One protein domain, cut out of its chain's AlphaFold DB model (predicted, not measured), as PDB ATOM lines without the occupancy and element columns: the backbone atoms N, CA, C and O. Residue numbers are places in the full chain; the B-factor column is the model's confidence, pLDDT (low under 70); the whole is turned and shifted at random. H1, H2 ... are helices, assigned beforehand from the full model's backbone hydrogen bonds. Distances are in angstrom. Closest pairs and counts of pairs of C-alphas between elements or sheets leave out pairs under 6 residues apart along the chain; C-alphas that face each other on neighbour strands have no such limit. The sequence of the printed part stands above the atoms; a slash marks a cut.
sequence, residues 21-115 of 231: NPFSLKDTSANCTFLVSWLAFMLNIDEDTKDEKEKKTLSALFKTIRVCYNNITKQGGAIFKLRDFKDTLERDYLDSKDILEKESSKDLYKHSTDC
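AT A GLANCE: This is residues 21 to 115 of the 231 residues of the protein "VirB4-like protein" of Helicobacter pylori (UniProt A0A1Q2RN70). A long helix, H2, is crossed by H1, and the short helical hairpin of H3 and H4 packs on H2 through H3. The 95 printed residues hold four named helices, H1 to H4 in that order, and no named strand; the class is all helix. The whole is compact, with a radius of gyration of the C-alphas of 12.7 A and spans of 38 by 27 by 23 A.

IN THESE COORDINATES: H1, residues 29 to 42, begins at C-alpha 29 (79.178, 154.473, 174.543) and is 19.9 A long. H2, residues 52 to 74, measures 33.3 A. H3 is residues 82 to 88, 9.9 A; H4, residues 96 to 104, 11.8 A, ends at C-alpha 104 (97.886, 141.887, 167.117).

HOW THE PARTS SIT: H2, with residues 58 to 66 alone, touches H1 at a steep tilt of 52 degrees, opposite ways; the closest C-alphas, Val 36 and Phe 62, are 5.9 A apart. With residues 64 to 68 alone it touches H3, about perpendicular at 84 degrees; the closest C-alphas, Thr 64 and Thr 88, are 6.4 A apart. In the four helices each O i to N i+4 pair is within hydrogen-bond range.

THE WHOLE: The printed part has no cut; residues 76 to 78 are under pLDDT 70.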
ATOM      1  N   ASN A  21      87.632 142.053 163.583       94.19
ATOM      2  CA  ASN A  21      88.101 143.355 164.015       94.19
ATOM      3  C   ASN A  21      87.030 144.037 164.877       94.19
ATOM      4  O   ASN A  21      86.167 144.736 164.345       94.19
ATOM      5  N   PRO A  22      87.061 143.867 166.209       94.88
ATOM      6  CA  PRO A  22      86.124 144.542 167.103       94.88
ATOM      7  C   PRO A  22      86.130 146.067 166.983       94.88
ATOM      8  O   PRO A  22      85.101 146.707 167.189       94.88
ATOM      9  N   PHE A  23      87.252 146.653 166.580       93.69
ATOM     10  CA  PHE A  23      87.404 148.091 166.390       93.69
ATOM     11  C   PHE A  23      86.700 148.627 165.127       93.69
ATOM     12  O   PHE A  23      86.662 149.837 164.917       93.69
ATOM     13  N   SER A  24      86.080 147.756 164.314       91.06
ATOM     14  CA  SER A  24      85.170 148.151 163.227       91.06
ATOM     15  C   SER A  24      83.799 148.638 163.715       91.06
ATOM     16  O   SER A  24      83.002 149.163 162.932       91.06
ATOM     17  N   LEU A  25      83.494 148.468 165.006       91.94
ATOM     18  CA  LEU A  25      82.270 148.977 165.617       91.94
ATOM     19  C   LEU A  25      82.221 150.517 165.564       91.94
ATOM     20  O   LEU A  25      83.237 151.200 165.587       91.94
ATOM     21  N   LYS A  26      81.012 151.088 165.506       90.62
ATOM     22  CA  LYS A  26      80.821 152.553 165.515       90.62
ATOM     23  C   LYS A  26      81.228 153.162 166.864       90.62
ATOM     24  O   LYS A  26      81.039 152.515 167.894       90.62
ATOM     25  N   ASP A  27      81.645 154.429 166.894       92.38
ATOM     26  CA  ASP A  27      81.879 155.144 168.159       92.38
ATOM     27  C   ASP A  27      80.551 155.413 168.888       92.38
ATOM     28  O   ASP A  27      79.823 156.366 168.610       92.38
ATOM     29  N   THR A  28      80.204 154.524 169.814       93.06
ATOM     30  CA  THR A  28      79.070 154.680 170.727       93.06
ATOM     31  C   THR A  28      79.512 154.301 172.130       93.06
ATOM     32  O   THR A  28      80.428 153.498 172.305       93.06
ATOM     33  N   SER A  29      78.840 154.828 173.158       94.31
ATOM     34  CA  SER A  29      79.178 154.473 174.543       94.31
ATOM     35  C   SER A  29      79.106 152.964 174.790       94.31
ATOM     36  O   SER A  29      79.994 152.419 175.431       94.31
ATOM     37  N   ALA A  30      78.096 152.286 174.235       93.19
ATOM     38  CA  ALA A  30      77.929 150.844 174.395       93.19
ATOM     39  C   ALA A  30      79.056 150.045 173.719       93.19
ATOM     40  O   ALA A  30      79.554 149.091 174.313       93.19
ATOM     41  N   ASN A  31      79.472 150.441 172.508       95.06
ATOM     42  CA  ASN A  31      80.570 149.781 171.792       95.06
ATOM     43  C   ASN A  31      81.904 150.004 172.512       95.06
ATOM     44  O   ASN A  31      82.681 149.067 172.656       95.06
ATOM     45  N   CYS A  32      82.154 151.212 173.024       95.38
ATOM     46  CA  CYS A  32      83.359 151.513 173.795       95.38
ATOM     47  C   CYS A  32      83.431 150.706 175.097       95.38
ATOM     48  O   CYS A  32      84.484 150.156 175.401       95.38
ATOM     49  N   THR A  33      82.323 150.589 175.839       95.31
ATOM     50  CA  THR A  33      82.265 149.736 177.038       95.31
ATOM     51  C   THR A  33      82.548 148.278 176.688       95.31
ATOM     52  O   THR A  33      83.400 147.666 177.320       95.31
ATOM     53  N   PHE A  34      81.915 147.747 175.638       95.25
ATOM     54  CA  PHE A  34      82.185 146.384 175.180       95.25
ATOM     55  C   PHE A  34      83.657 146.170 174.805       95.25
ATOM     56  O   PHE A  34      84.237 145.158 175.186       95.25
ATOM     57  N   LEU A  35      84.276 147.112 174.088       96.75
ATOM     58  CA  LEU A  35      85.683 147.015 173.703       96.75
ATOM     59  C   LEU A  35      86.618 146.991 174.916       96.75
ATOM     60  O   LEU A  35      87.602 146.256 174.891       96.75
ATOM     61  N   VAL A  36      86.305 147.738 175.982       96.31
ATOM     62  CA  VAL A  36      87.050 147.642 177.248       96.31
ATOM     63  C   VAL A  36      86.904 146.254 177.852       96.31
ATOM     64  O   VAL A  36      87.925 145.641 178.139       96.31
ATOM     65  N   SER A  37      85.683 145.731 177.987       94.44
ATOM     66  CA  SER A  37      85.455 144.381 178.528       94.44
ATOM     67  C   SER A  37      86.156 143.301 177.695       94.44
ATOM     68  O   SER A  37      86.742 142.362 178.229       94.44
ATOM     69  N   TRP A  38      86.141 143.442 176.367       95.62
ATOM     70  CA  TRP A  38      86.785 142.512 175.441       95.62
ATOM     71  C   TRP A  38      88.316 142.545 175.561       95.62
ATOM     72  O   TRP A  38      88.955 141.495 175.623       95.62
ATOM     73  N   LEU A  39      88.911 143.738 175.665       96.25
ATOM     74  CA  LEU A  39      90.347 143.898 175.914       96.25
ATOM     75  C   LEU A  39      90.746 143.452 177.325       96.25
ATOM     76  O   LEU A  39      91.797 142.839 177.482       96.25
ATOM     77  N   ALA A  40      89.914 143.698 178.338       94.69
ATOM     78  CA  ALA A  40      90.131 143.212 179.698       94.69
ATOM     79  C   ALA A  40      90.207 141.682 179.716       94.69
ATOM     80  O   ALA A  40      91.180 141.121 180.212       94.69
ATOM     81  N   PHE A  41      89.267 141.005 179.046       92.88
ATOM     82  CA  PHE A  41      89.312 139.553 178.874       92.88
ATOM     83  C   PHE A  41      90.572 139.097 178.121       92.88
ATOM     84  O   PHE A  41      91.218 138.128 178.517       92.88
ATOM     85  N   MET A  42      90.977 139.810 177.063       94.25
ATOM     86  CA  MET A  42      92.229 139.524 176.350       94.25
ATOM     87  C   MET A  42      93.464 139.664 177.254       94.25
ATOM     88  O   MET A  42      94.438 138.934 177.072       94.25
ATOM     89  N   LEU A  43      93.439 140.571 178.222       94.25
ATOM     90  CA  LEU A  43      94.537 140.813 179.156       94.25
ATOM     91  C   LEU A  43      94.414 140.002 180.458       94.25
ATOM     92  O   LEU A  43      95.287 140.113 181.310       94.25
ATOM     93  N   ASN A  44      93.381 139.159 180.592       91.69
ATOM     94  CA  ASN A  44      93.027 138.439 181.822       91.69
ATOM     95  C   ASN A  44      92.813 139.365 183.035       91.69
ATOM     96  O   ASN A  44      93.190 139.022 184.152       91.69
ATOM     97  N   ILE A  45      92.216 140.532 182.804       92.81
ATOM     98  CA  ILE A  45      91.881 141.508 183.842       92.81
ATOM     99  C   ILE A  45      90.424 141.304 184.255       92.81
ATOM    100  O   ILE A  45      89.539 141.254 183.397       92.81
ATOM    101  N   ASP A  46      90.182 141.223 185.561       89.69
ATOM    102  CA  ASP A  46      88.830 141.230 186.116       89.69
ATOM    103  C   ASP A  46      88.252 142.657 186.066       89.69
ATOM    104  O   ASP A  46      88.876 143.617 186.520       89.69
ATOM    105  N   GLU A  47      87.055 142.812 185.498       88.25
ATOM    106  CA  GLU A  47      86.382 144.112 185.402       88.25
ATOM    107  C   GLU A  47      86.004 144.662 186.792       88.25
ATOM    108  O   GLU A  47      86.006 145.880 186.986       88.25
ATOM    109  N   ASP A  48      85.756 143.778 187.766       88.62
ATOM    110  CA  ASP A  48      85.379 144.116 189.149       88.62
ATOM    111  C   ASP A  48      86.573 144.073 190.123       88.62
ATOM    112  O   ASP A  48      86.424 144.037 191.352       88.62
ATOM    113  N   THR A  49      87.787 144.099 189.573       91.19
ATOM    114  CA  THR A  49      89.029 144.025 190.333       91.19
ATOM    115  C   THR A  49      89.162 145.099 191.414       91.19
ATOM    116  O   THR A  49      88.831 146.280 191.252       91.19
ATOM    117  N   LYS A  50      89.731 144.693 192.552       93.19
ATOM    118  CA  LYS A  50      90.150 145.614 193.618       93.19
ATOM    119  C   LYS A  50      91.591 146.088 193.444       93.19
ATOM    120  O   LYS A  50      91.968 147.036 194.131       93.19
ATOM    121  N   ASP A  51      92.361 145.472 192.546       94.94
ATOM    122  CA  ASP A  51      93.746 145.844 192.292       94.94
ATOM    123  C   ASP A  51      93.837 147.209 191.593       94.94
ATOM    124  O   ASP A  51      93.176 147.496 190.590       94.94
ATOM    125  N   GLU A  52      94.668 148.092 192.141       94.00
ATOM    126  CA  GLU A  52      94.785 149.466 191.657       94.00
ATOM    127  C   GLU A  52      95.504 149.570 190.303       94.00
ATOM    128  O   GLU A  52      95.262 150.526 189.560       94.00
ATOM    129  N   LYS A  53      96.384 148.621 189.951       93.31
ATOM    130  CA  LYS A  53      97.019 148.595 188.623       93.31
ATOM    131  C   LYS A  53      96.030 148.123 187.568       93.31
ATOM    132  O   LYS A  53      95.967 148.733 186.500       93.31
ATOM    133  N   GLU A  54      95.224 147.111 187.862       94.69
ATOM    134  CA  GLU A  54      94.178 146.632 186.957       94.69
ATOM    135  C   GLU A  54      93.119 147.714 186.692       94.69
ATOM    136  O   GLU A  54      92.855 148.034 185.531       94.69
ATOM    137  N   LYS A  55      92.623 148.412 187.726       94.81
ATOM    138  CA  LYS A  55      91.712 149.566 187.544       94.81
ATOM    139  C   LYS A  55      92.314 150.671 186.676       94.81
ATOM    140  O   LYS A  55      91.644 151.228 185.801       94.81
ATOM    141  N   LYS A  56      93.589 151.013 186.905       94.88
ATOM    142  CA  LYS A  56      94.309 152.000 186.083       94.88
ATOM    143  C   LYS A  56      94.460 151.524 184.643       94.88
ATOM    144  O   LYS A  56      94.335 152.346 183.735       94.88
ATOM    145  N   THR A  57      94.669 150.226 184.437       94.88
ATOM    146  CA  THR A  57      94.716 149.612 183.107       94.88
ATOM    147  C   THR A  57      93.369 149.752 182.411       94.88
ATOM    148  O   THR A  57      93.327 150.343 181.340       94.88
ATOM    149  N   LEU A  58      92.255 149.362 183.039       95.38
ATOM    150  CA  LEU A  58      90.903 149.521 182.477       95.38
ATOM    151  C   LEU A  58      90.599 150.978 182.076       95.38
ATOM    152  O   LEU A  58      90.097 151.243 180.980       95.38
ATOM    153  N   SER A  59      90.971 151.940 182.927       95.19
ATOM    154  CA  SER A  59      90.843 153.373 182.628       95.19
ATOM    155  C   SER A  59      91.711 153.804 181.434       95.19
ATOM    156  O   SER A  59      91.247 154.539 180.552       95.19
ATOM    157  N   ALA A  60      92.951 153.308 181.354       95.94
ATOM    158  CA  ALA A  60      93.839 153.548 180.221       95.94
ATOM    159  C   ALA A  60      93.291 152.941 178.919       95.94
ATOM    160  O   ALA A  60      93.334 153.616 177.888       95.94
ATOM    161  N   LEU A  61      92.712 151.734 178.959       96.31
ATOM    162  CA  LEU A  61      92.064 151.104 177.804       96.31
ATOM    163  C   LEU A  61      90.908 151.973 177.291       96.31
ATOM    164  O   LEU A  61      90.879 152.318 176.109       96.31
ATOM    165  N   PHE A  62      90.003 152.399 178.180       95.62
ATOM    166  CA  PHE A  62      88.867 153.248 177.806       95.62
ATOM    167  C   PHE A  62      89.322 154.572 177.183       95.62
ATOM    168  O   PHE A  62      88.827 154.972 176.125       95.62
ATOM    169  N   LYS A  63      90.297 155.251 177.806       95.69
ATOM    170  CA  LYS A  63      90.855 156.503 177.279       95.69
ATOM    171  C   LYS A  63      91.486 156.292 175.901       95.69
ATOM    172  O   LYS A  63      91.246 157.091 175.000       95.69
ATOM    173  N   THR A  64      92.245 155.214 175.730       95.62
ATOM    174  CA  THR A  64      92.923 154.888 174.468       95.62
ATOM    175  C   THR A  64      91.911 154.616 173.357       95.62
ATOM    176  O   THR A  64      92.033 155.204 172.287       95.62
ATOM    177  N   ILE A  65      90.839 153.856 173.626       94.94
ATOM    178  CA  ILE A  65      89.739 153.639 172.667       94.94
ATOM    179  C   ILE A  65      89.162 154.980 172.185       94.94
ATOM    180  O   ILE A  65      88.976 155.179 170.983       94.94
ATOM    181  N   ARG A  66      88.916 155.928 173.100       93.56
ATOM    182  CA  ARG A  66      88.406 157.265 172.744       93.56
ATOM    183  C   ARG A  66      89.382 158.051 171.876       93.56
ATOM    184  O   ARG A  66      88.956 158.715 170.935       93.56
ATOM    185  N   VAL A  67      90.678 157.976 172.169       93.12
ATOM    186  CA  VAL A  67      91.711 158.612 171.341       93.12
ATOM    187  C   VAL A  67      91.737 157.993 169.941       93.12
ATOM    188  O   VAL A  67      91.731 158.740 168.963       93.12
ATOM    189  N   CYS A  68      91.680 156.664 169.823       91.75
ATOM    190  CA  CYS A  68      91.644 155.980 168.530       91.75
ATOM    191  C   CYS A  68      90.442 156.423 167.677       91.75
ATOM    192  O   CYS A  68      90.634 156.852 166.539       91.75
ATOM    193  N   TYR A  69      89.222 156.419 168.229       90.62
ATOM    194  CA  TYR A  69      88.031 156.883 167.500       90.62
ATOM    195  C   TYR A  69      88.119 158.359 167.078       90.62
ATOM    196  O   TYR A  69      87.758 158.715 165.950       90.62
ATOM    197  N   ASN A  70      88.662 159.222 167.941       88.81
ATOM    198  CA  ASN A  70      88.884 160.630 167.607       88.81
ATOM    199  C   ASN A  70      89.893 160.804 166.461       88.81
ATOM    200  O   ASN A  70      89.689 161.644 165.582       88.81
ATOM    201  N   ASN A  71      90.971 160.017 166.447       85.75
ATOM    202  CA  ASN A  71      91.987 160.069 165.393       85.75
ATOM    203  C   ASN A  71      91.420 159.621 164.042       85.75
ATOM    204  O   ASN A  71      91.651 160.274 163.028       85.75
ATOM    205  N   ILE A  72      90.600 158.573 164.035       78.62
ATOM    206  CA  ILE A  72      89.930 158.057 162.833       78.62
ATOM    207  C   ILE A  72      88.960 159.061 162.236       78.62
ATOM    208  O   ILE A  72      88.931 159.254 161.020       78.62
ATOM    209  N   THR A  73      88.177 159.716 163.093       74.00
ATOM    210  CA  THR A  73      87.227 160.745 162.662       74.00
ATOM    211  C   THR A  73      87.962 161.868 161.926       74.00
ATOM    212  O   THR A  73      87.496 162.341 160.892       74.00
ATOM    213  N   LYS A  74      89.163 162.236 162.393       74.50
ATOM    214  CA  LYS A  74      90.034 163.222 161.732       74.50
ATOM    215  C   LYS A  74      90.670 162.706 160.435       74.50
ATOM    216  O   LYS A  74      90.931 163.503 159.543       74.50
ATOM    217  N   GLN A  75      90.915 161.401 160.324       73.38
ATOM    218  CA  GLN A  75      91.537 160.753 159.159       73.38
ATOM    219  C   GLN A  75      90.527 160.289 158.090       73.38
ATOM    220  O   GLN A  75      90.894 159.551 157.178       73.38
ATOM    221  N   GLY A  76      89.257 160.702 158.174       69.19
ATOM    222  CA  GLY A  76      88.252 160.388 157.152       69.19
ATOM    223  C   GLY A  76      87.582 159.017 157.299       69.19
ATOM    224  O   GLY A  76      87.062 158.494 156.319       69.19
ATOM    225  N   GLY A  77      87.562 158.436 158.505       67.44
ATOM    226  CA  GLY A  77      86.766 157.235 158.799       67.44
ATOM    227  C   GLY A  77      87.468 155.896 158.549       67.44
ATOM    228  O   GLY A  77      86.794 154.885 158.360       67.44
ATOM    229  N   ALA A  78      88.803 155.866 158.552       69.06
ATOM    230  CA  ALA A  78      89.575 154.625 158.475       69.06
ATOM    231  C   ALA A  78      89.255 153.668 159.644       69.06
ATOM    232  O   ALA A  78      89.167 154.086 160.791       69.06
ATOM    233  N   ILE A  79      89.118 152.368 159.381       78.38
ATOM    234  CA  ILE A  79      88.926 151.377 160.450       78.38
ATOM    235  C   ILE A  79      90.286 151.057 161.083       78.38
ATOM    236  O   ILE A  79      91.192 150.592 160.390       78.38
ATOM    237  N   PHE A  80      90.412 151.273 162.393       85.56
ATOM    238  CA  PHE A  80      91.617 150.929 163.151       85.56
ATOM    239  C   PHE A  80      91.646 149.462 163.579       85.56
ATOM    240  O   PHE A  80      90.622 148.780 163.601       85.56
ATOM    241  N   LYS A  81      92.846 148.979 163.893       91.62
ATOM    242  CA  LYS A  81      93.156 147.594 164.257       91.62
ATOM    243  C   LYS A  81      93.668 147.505 165.693       91.62
ATOM    244  O   LYS A  81      94.028 148.505 166.313       91.62
ATOM    245  N   LEU A  82      93.818 146.272 166.182       94.56
ATOM    246  CA  LEU A  82      94.428 145.996 167.487       94.56
ATOM    247  C   LEU A  82      95.854 146.563 167.606       94.56
ATOM    248  O   LEU A  82      96.231 147.065 168.663       94.56
ATOM    249  N   ARG A  83      96.625 146.546 166.512       93.19
ATOM    250  CA  ARG A  83      97.967 147.140 166.470       93.19
ATOM    251  C   ARG A  83      97.940 148.657 166.668       93.19
ATOM    252  O   ARG A  83      98.687 149.163 167.497       93.19
ATOM    253  N   ASP A  84      97.038 149.357 165.981       92.00
ATOM    254  CA  ASP A  84      96.895 150.813 166.107       92.00
ATOM    255  C   ASP A  84      96.475 151.202 167.532       92.00
ATOM    256  O   ASP A  84      96.969 152.181 168.097       92.00
ATOM    257  N   PHE A  85      95.594 150.403 168.147       94.38
ATOM    258  CA  PHE A  85      95.236 150.551 169.556       94.38
ATOM    259  C   PHE A  85      96.463 150.412 170.468       94.38
ATOM    260  O   PHE A  85      96.711 151.285 171.301       94.38
ATOM    261  N   LYS A  86      97.261 149.351 170.286       94.69
ATOM    262  CA  LYS A  86      98.491 149.116 171.056       94.69
ATOM    263  C   LYS A  86      99.493 150.265 170.898       94.69
ATOM    264  O   LYS A  86     100.068 150.707 171.890       94.69
ATOM    265  N   ASP A  87      99.685 150.763 169.677       92.69
ATOM    266  CA  ASP A  87     100.590 151.885 169.393       92.69
ATOM    267  C   ASP A  87     100.089 153.204 170.018       92.69
ATOM    268  O   ASP A  87     100.892 154.050 170.407       92.69
ATOM    269  N   THR A  88      98.770 153.356 170.188       93.25
ATOM    270  CA  THR A  88      98.144 154.524 170.839       93.25
ATOM    271  C   THR A  88      98.143 154.427 172.370       93.25
ATOM    272  O   THR A  88      97.985 155.441 173.054       93.25
ATOM    273  N   LEU A  89      98.306 153.231 172.942       93.88
ATOM    274  CA  LEU A  89      98.302 153.026 174.389       93.88
ATOM    275  C   LEU A  89      99.523 153.717 175.018       93.88
ATOM    276  O   LEU A  89     100.639 153.208 174.977       93.88
ATOM    277  N   GLU A  90      99.340 154.894 175.611       88.31
ATOM    278  CA  GLU A  90     100.456 155.653 176.197       88.31
ATOM    279  C   GLU A  90     100.967 155.023 177.494       88.31
ATOM    280  O   GLU A  90     102.174 154.930 177.717       88.31
ATOM    281  N   ARG A  91     100.039 154.610 178.365       86.12
ATOM    282  CA  ARG A  91     100.342 154.111 179.706       86.12
ATOM    283  C   ARG A  91     100.069 152.625 179.787       86.12
ATOM    284  O   ARG A  91      98.947 152.196 179.536       86.12
ATOM    285  N   ASP A  92     101.086 151.890 180.200       85.69
ATOM    286  CA  ASP A  92     101.013 150.456 180.418       85.69
ATOM    287  C   ASP A  92     101.382 150.145 181.871       85.69
ATOM    288  O   ASP A  92     102.440 150.556 182.347       85.69
ATOM    289  N   TYR A  93     100.467 149.504 182.596       83.62
ATOM    290  CA  TYR A  93     100.599 149.243 184.033       83.62
ATOM    291  C   TYR A  93     100.819 147.760 184.361       83.62
ATOM    292  O   TYR A  93     101.132 147.446 185.512       83.62
ATOM    293  N   LEU A  94     100.636 146.871 183.378       88.12
ATOM    294  CA  LEU A  94     100.645 145.410 183.528       88.12
ATOM    295  C   LEU A  94     101.357 144.725 182.351       88.12
ATOM    296  O   LEU A  94     100.988 143.615 181.978       88.12
ATOM    297  N   ASP A  95     102.305 145.415 181.716       86.94
ATOM    298  CA  ASP A  95     103.012 144.937 180.519       86.94
ATOM    299  C   ASP A  95     102.038 144.453 179.418       86.94
ATOM    300  O   ASP A  95     102.277 143.509 178.659       86.94
ATOM    301  N   SER A  96     100.883 145.122 179.333       89.88
ATOM    302  CA  SER A  96      99.797 144.826 178.403       89.88
ATOM    303  C   SER A  96     100.234 144.998 176.951       89.88
ATOM    304  O   SER A  96      99.690 144.330 176.074       89.88
ATOM    305  N   LYS A  97     101.220 145.859 176.673       92.81
ATOM    306  CA  LYS A  97     101.754 146.082 175.326       92.81
ATOM    307  C   LYS A  97     102.387 144.839 174.727       92.81
ATOM    308  O   LYS A  97     102.178 144.613 173.540       92.81
ATOM    309  N   ASP A  98     103.088 144.027 175.512       92.06
ATOM    310  CA  ASP A  98     103.731 142.808 175.005       92.06
ATOM    311  C   ASP A  98     102.685 141.757 174.617       92.06
ATOM    312  O   ASP A  98     102.775 141.121 173.562       92.06
ATOM    313  N   ILE A  99     101.638 141.624 175.438       93.19
ATOM    314  CA  ILE A  99     100.489 140.768 175.128       93.19
ATOM    315  C   ILE A  99      99.808 141.280 173.858       93.19
ATOM    316  O   ILE A  99      99.625 140.518 172.912       93.19
ATOM    317  N   LEU A 100      99.471 142.568 173.803       94.88
ATOM    318  CA  LEU A 100      98.799 143.179 172.657       94.88
ATOM    319  C   LEU A 100      99.635 143.106 171.372       94.88
ATOM    320  O   LEU A 100      99.063 142.892 170.307       94.88
ATOM    321  N   GLU A 101     100.963 143.227 171.443       94.69
ATOM    322  CA  GLU A 101     101.863 143.036 170.299       94.69
ATOM    323  C   GLU A 101     101.717 141.616 169.747       94.69
ATOM    324  O   GLU A 101     101.382 141.435 168.572       94.69
ATOM    325  N   LYS A 102     101.864 140.606 170.616       93.44
ATOM    326  CA  LYS A 102     101.721 139.196 170.240       93.44
ATOM    327  C   LYS A 102     100.339 138.902 169.664       93.44
ATOM    328  O   LYS A 102     100.242 138.264 168.617       93.44
ATOM    329  N   GLU A 103      99.278 139.364 170.321       94.00
ATOM    330  CA  GLU A 103      97.899 139.166 169.869       94.00
ATOM    331  C   GLU A 103      97.655 139.867 168.524       94.00
ATOM    332  O   GLU A 103      97.160 139.243 167.591       94.00
ATOM    333  N   SER A 104      98.094 141.117 168.354       93.88
ATOM    334  CA  SER A 104      97.886 141.887 167.117       93.88
ATOM    335  C   SER A 104      98.539 141.282 165.871       93.88
ATOM    336  O   SER A 104      98.116 141.582 164.754       93.88
ATOM    337  N   SER A 105      99.543 140.419 166.055       93.00
ATOM    338  CA  SER A 105     100.212 139.702 164.966       93.00
ATOM    339  C   SER A 105      99.436 138.481 164.458       93.00
ATOM    340  O   SER A 105      99.684 138.030 163.339       93.00
ATOM    341  N   LYS A 106      98.491 137.951 165.249       92.25
ATOM    342  CA  LYS A 106      97.712 136.762 164.882       92.25
ATOM    343  C   LYS A 106      96.760 137.061 163.728       92.25
ATOM    344  O   LYS A 106      96.134 138.122 163.678       92.25
ATOM    345  N   ASP A 107      96.562 136.065 162.869       90.00
ATOM    346  CA  ASP A 107      95.632 136.132 161.734       90.00
ATOM    347  C   ASP A 107      94.210 136.493 162.165       90.00
ATOM    348  O   ASP A 107      93.533 137.250 161.484       90.00
ATOM    349  N   LEU A 108      93.796 136.081 163.364       90.62
ATOM    350  CA  LEU A 108      92.489 136.430 163.910       90.62
ATOM    351  C   LEU A 108      92.271 137.948 164.095       90.62
ATOM    352  O   LEU A 108      91.128 138.389 164.003       90.62
ATOM    353  N   TYR A 109      93.324 138.744 164.342       93.44
ATOM    354  CA  TYR A 109      93.209 140.155 164.766       93.44
ATOM    355  C   TYR A 109      93.946 141.172 163.872       93.44
ATOM    356  O   TYR A 109      93.748 142.381 164.023       93.44
ATOM    357  N   LYS A 110      94.809 140.730 162.945       91.69
ATOM    358  CA  LYS A 110      95.676 141.623 162.140       91.69
ATOM    359  C   LYS A 110      94.953 142.383 161.010       91.69
ATOM    360  O   LYS A 110      95.518 143.303 160.397       91.69
ATOM    361  N   HIS A 111      93.722 141.992 160.686       90.75
ATOM    362  CA  HIS A 111      92.963 142.517 159.547       90.75
ATOM    363  C   HIS A 111      92.182 143.787 159.918       90.75
ATOM    364  O   HIS A 111      91.741 143.962 161.047       90.75
ATOM    365  N   SER A 112      92.022 144.711 158.962       87.75
ATOM    366  CA  SER A 112      91.190 145.923 159.136       87.75
ATOM    367  C   SER A 112      89.707 145.630 158.959       87.75
ATOM    368  O   SER A 112      88.863 146.316 159.526       87.75
ATOM    369  N   THR A 113      89.392 144.618 158.163       85.81
ATOM    370  CA  THR A 113      88.045 144.105 157.957       85.81
ATOM    371  C   THR A 113      87.753 142.994 158.947       85.81
ATOM    372  O   THR A 113      88.667 142.325 159.418       85.81
ATOM    373  N   ASP A 114      86.478 142.744 159.192       87.75
ATOM    374  CA  ASP A 114      86.024 141.557 159.903       87.75
ATOM    375  C   ASP A 114      85.206 140.666 158.953       87.75
ATOM    376  O   ASP A 114      84.557 141.169 158.032       87.75
ATOM    377  N   CYS A 115      85.249 139.347 159.145       88.00
ATOM    378  CA  CYS A 115      84.473 138.411 158.327       88.00
ATOM    379  C   CYS A 115      82.996 138.315 158.771       88.00
ATOM    380  O   CYS A 115      82.164 137.756 158.055       88.00
TER     381      CYS A 115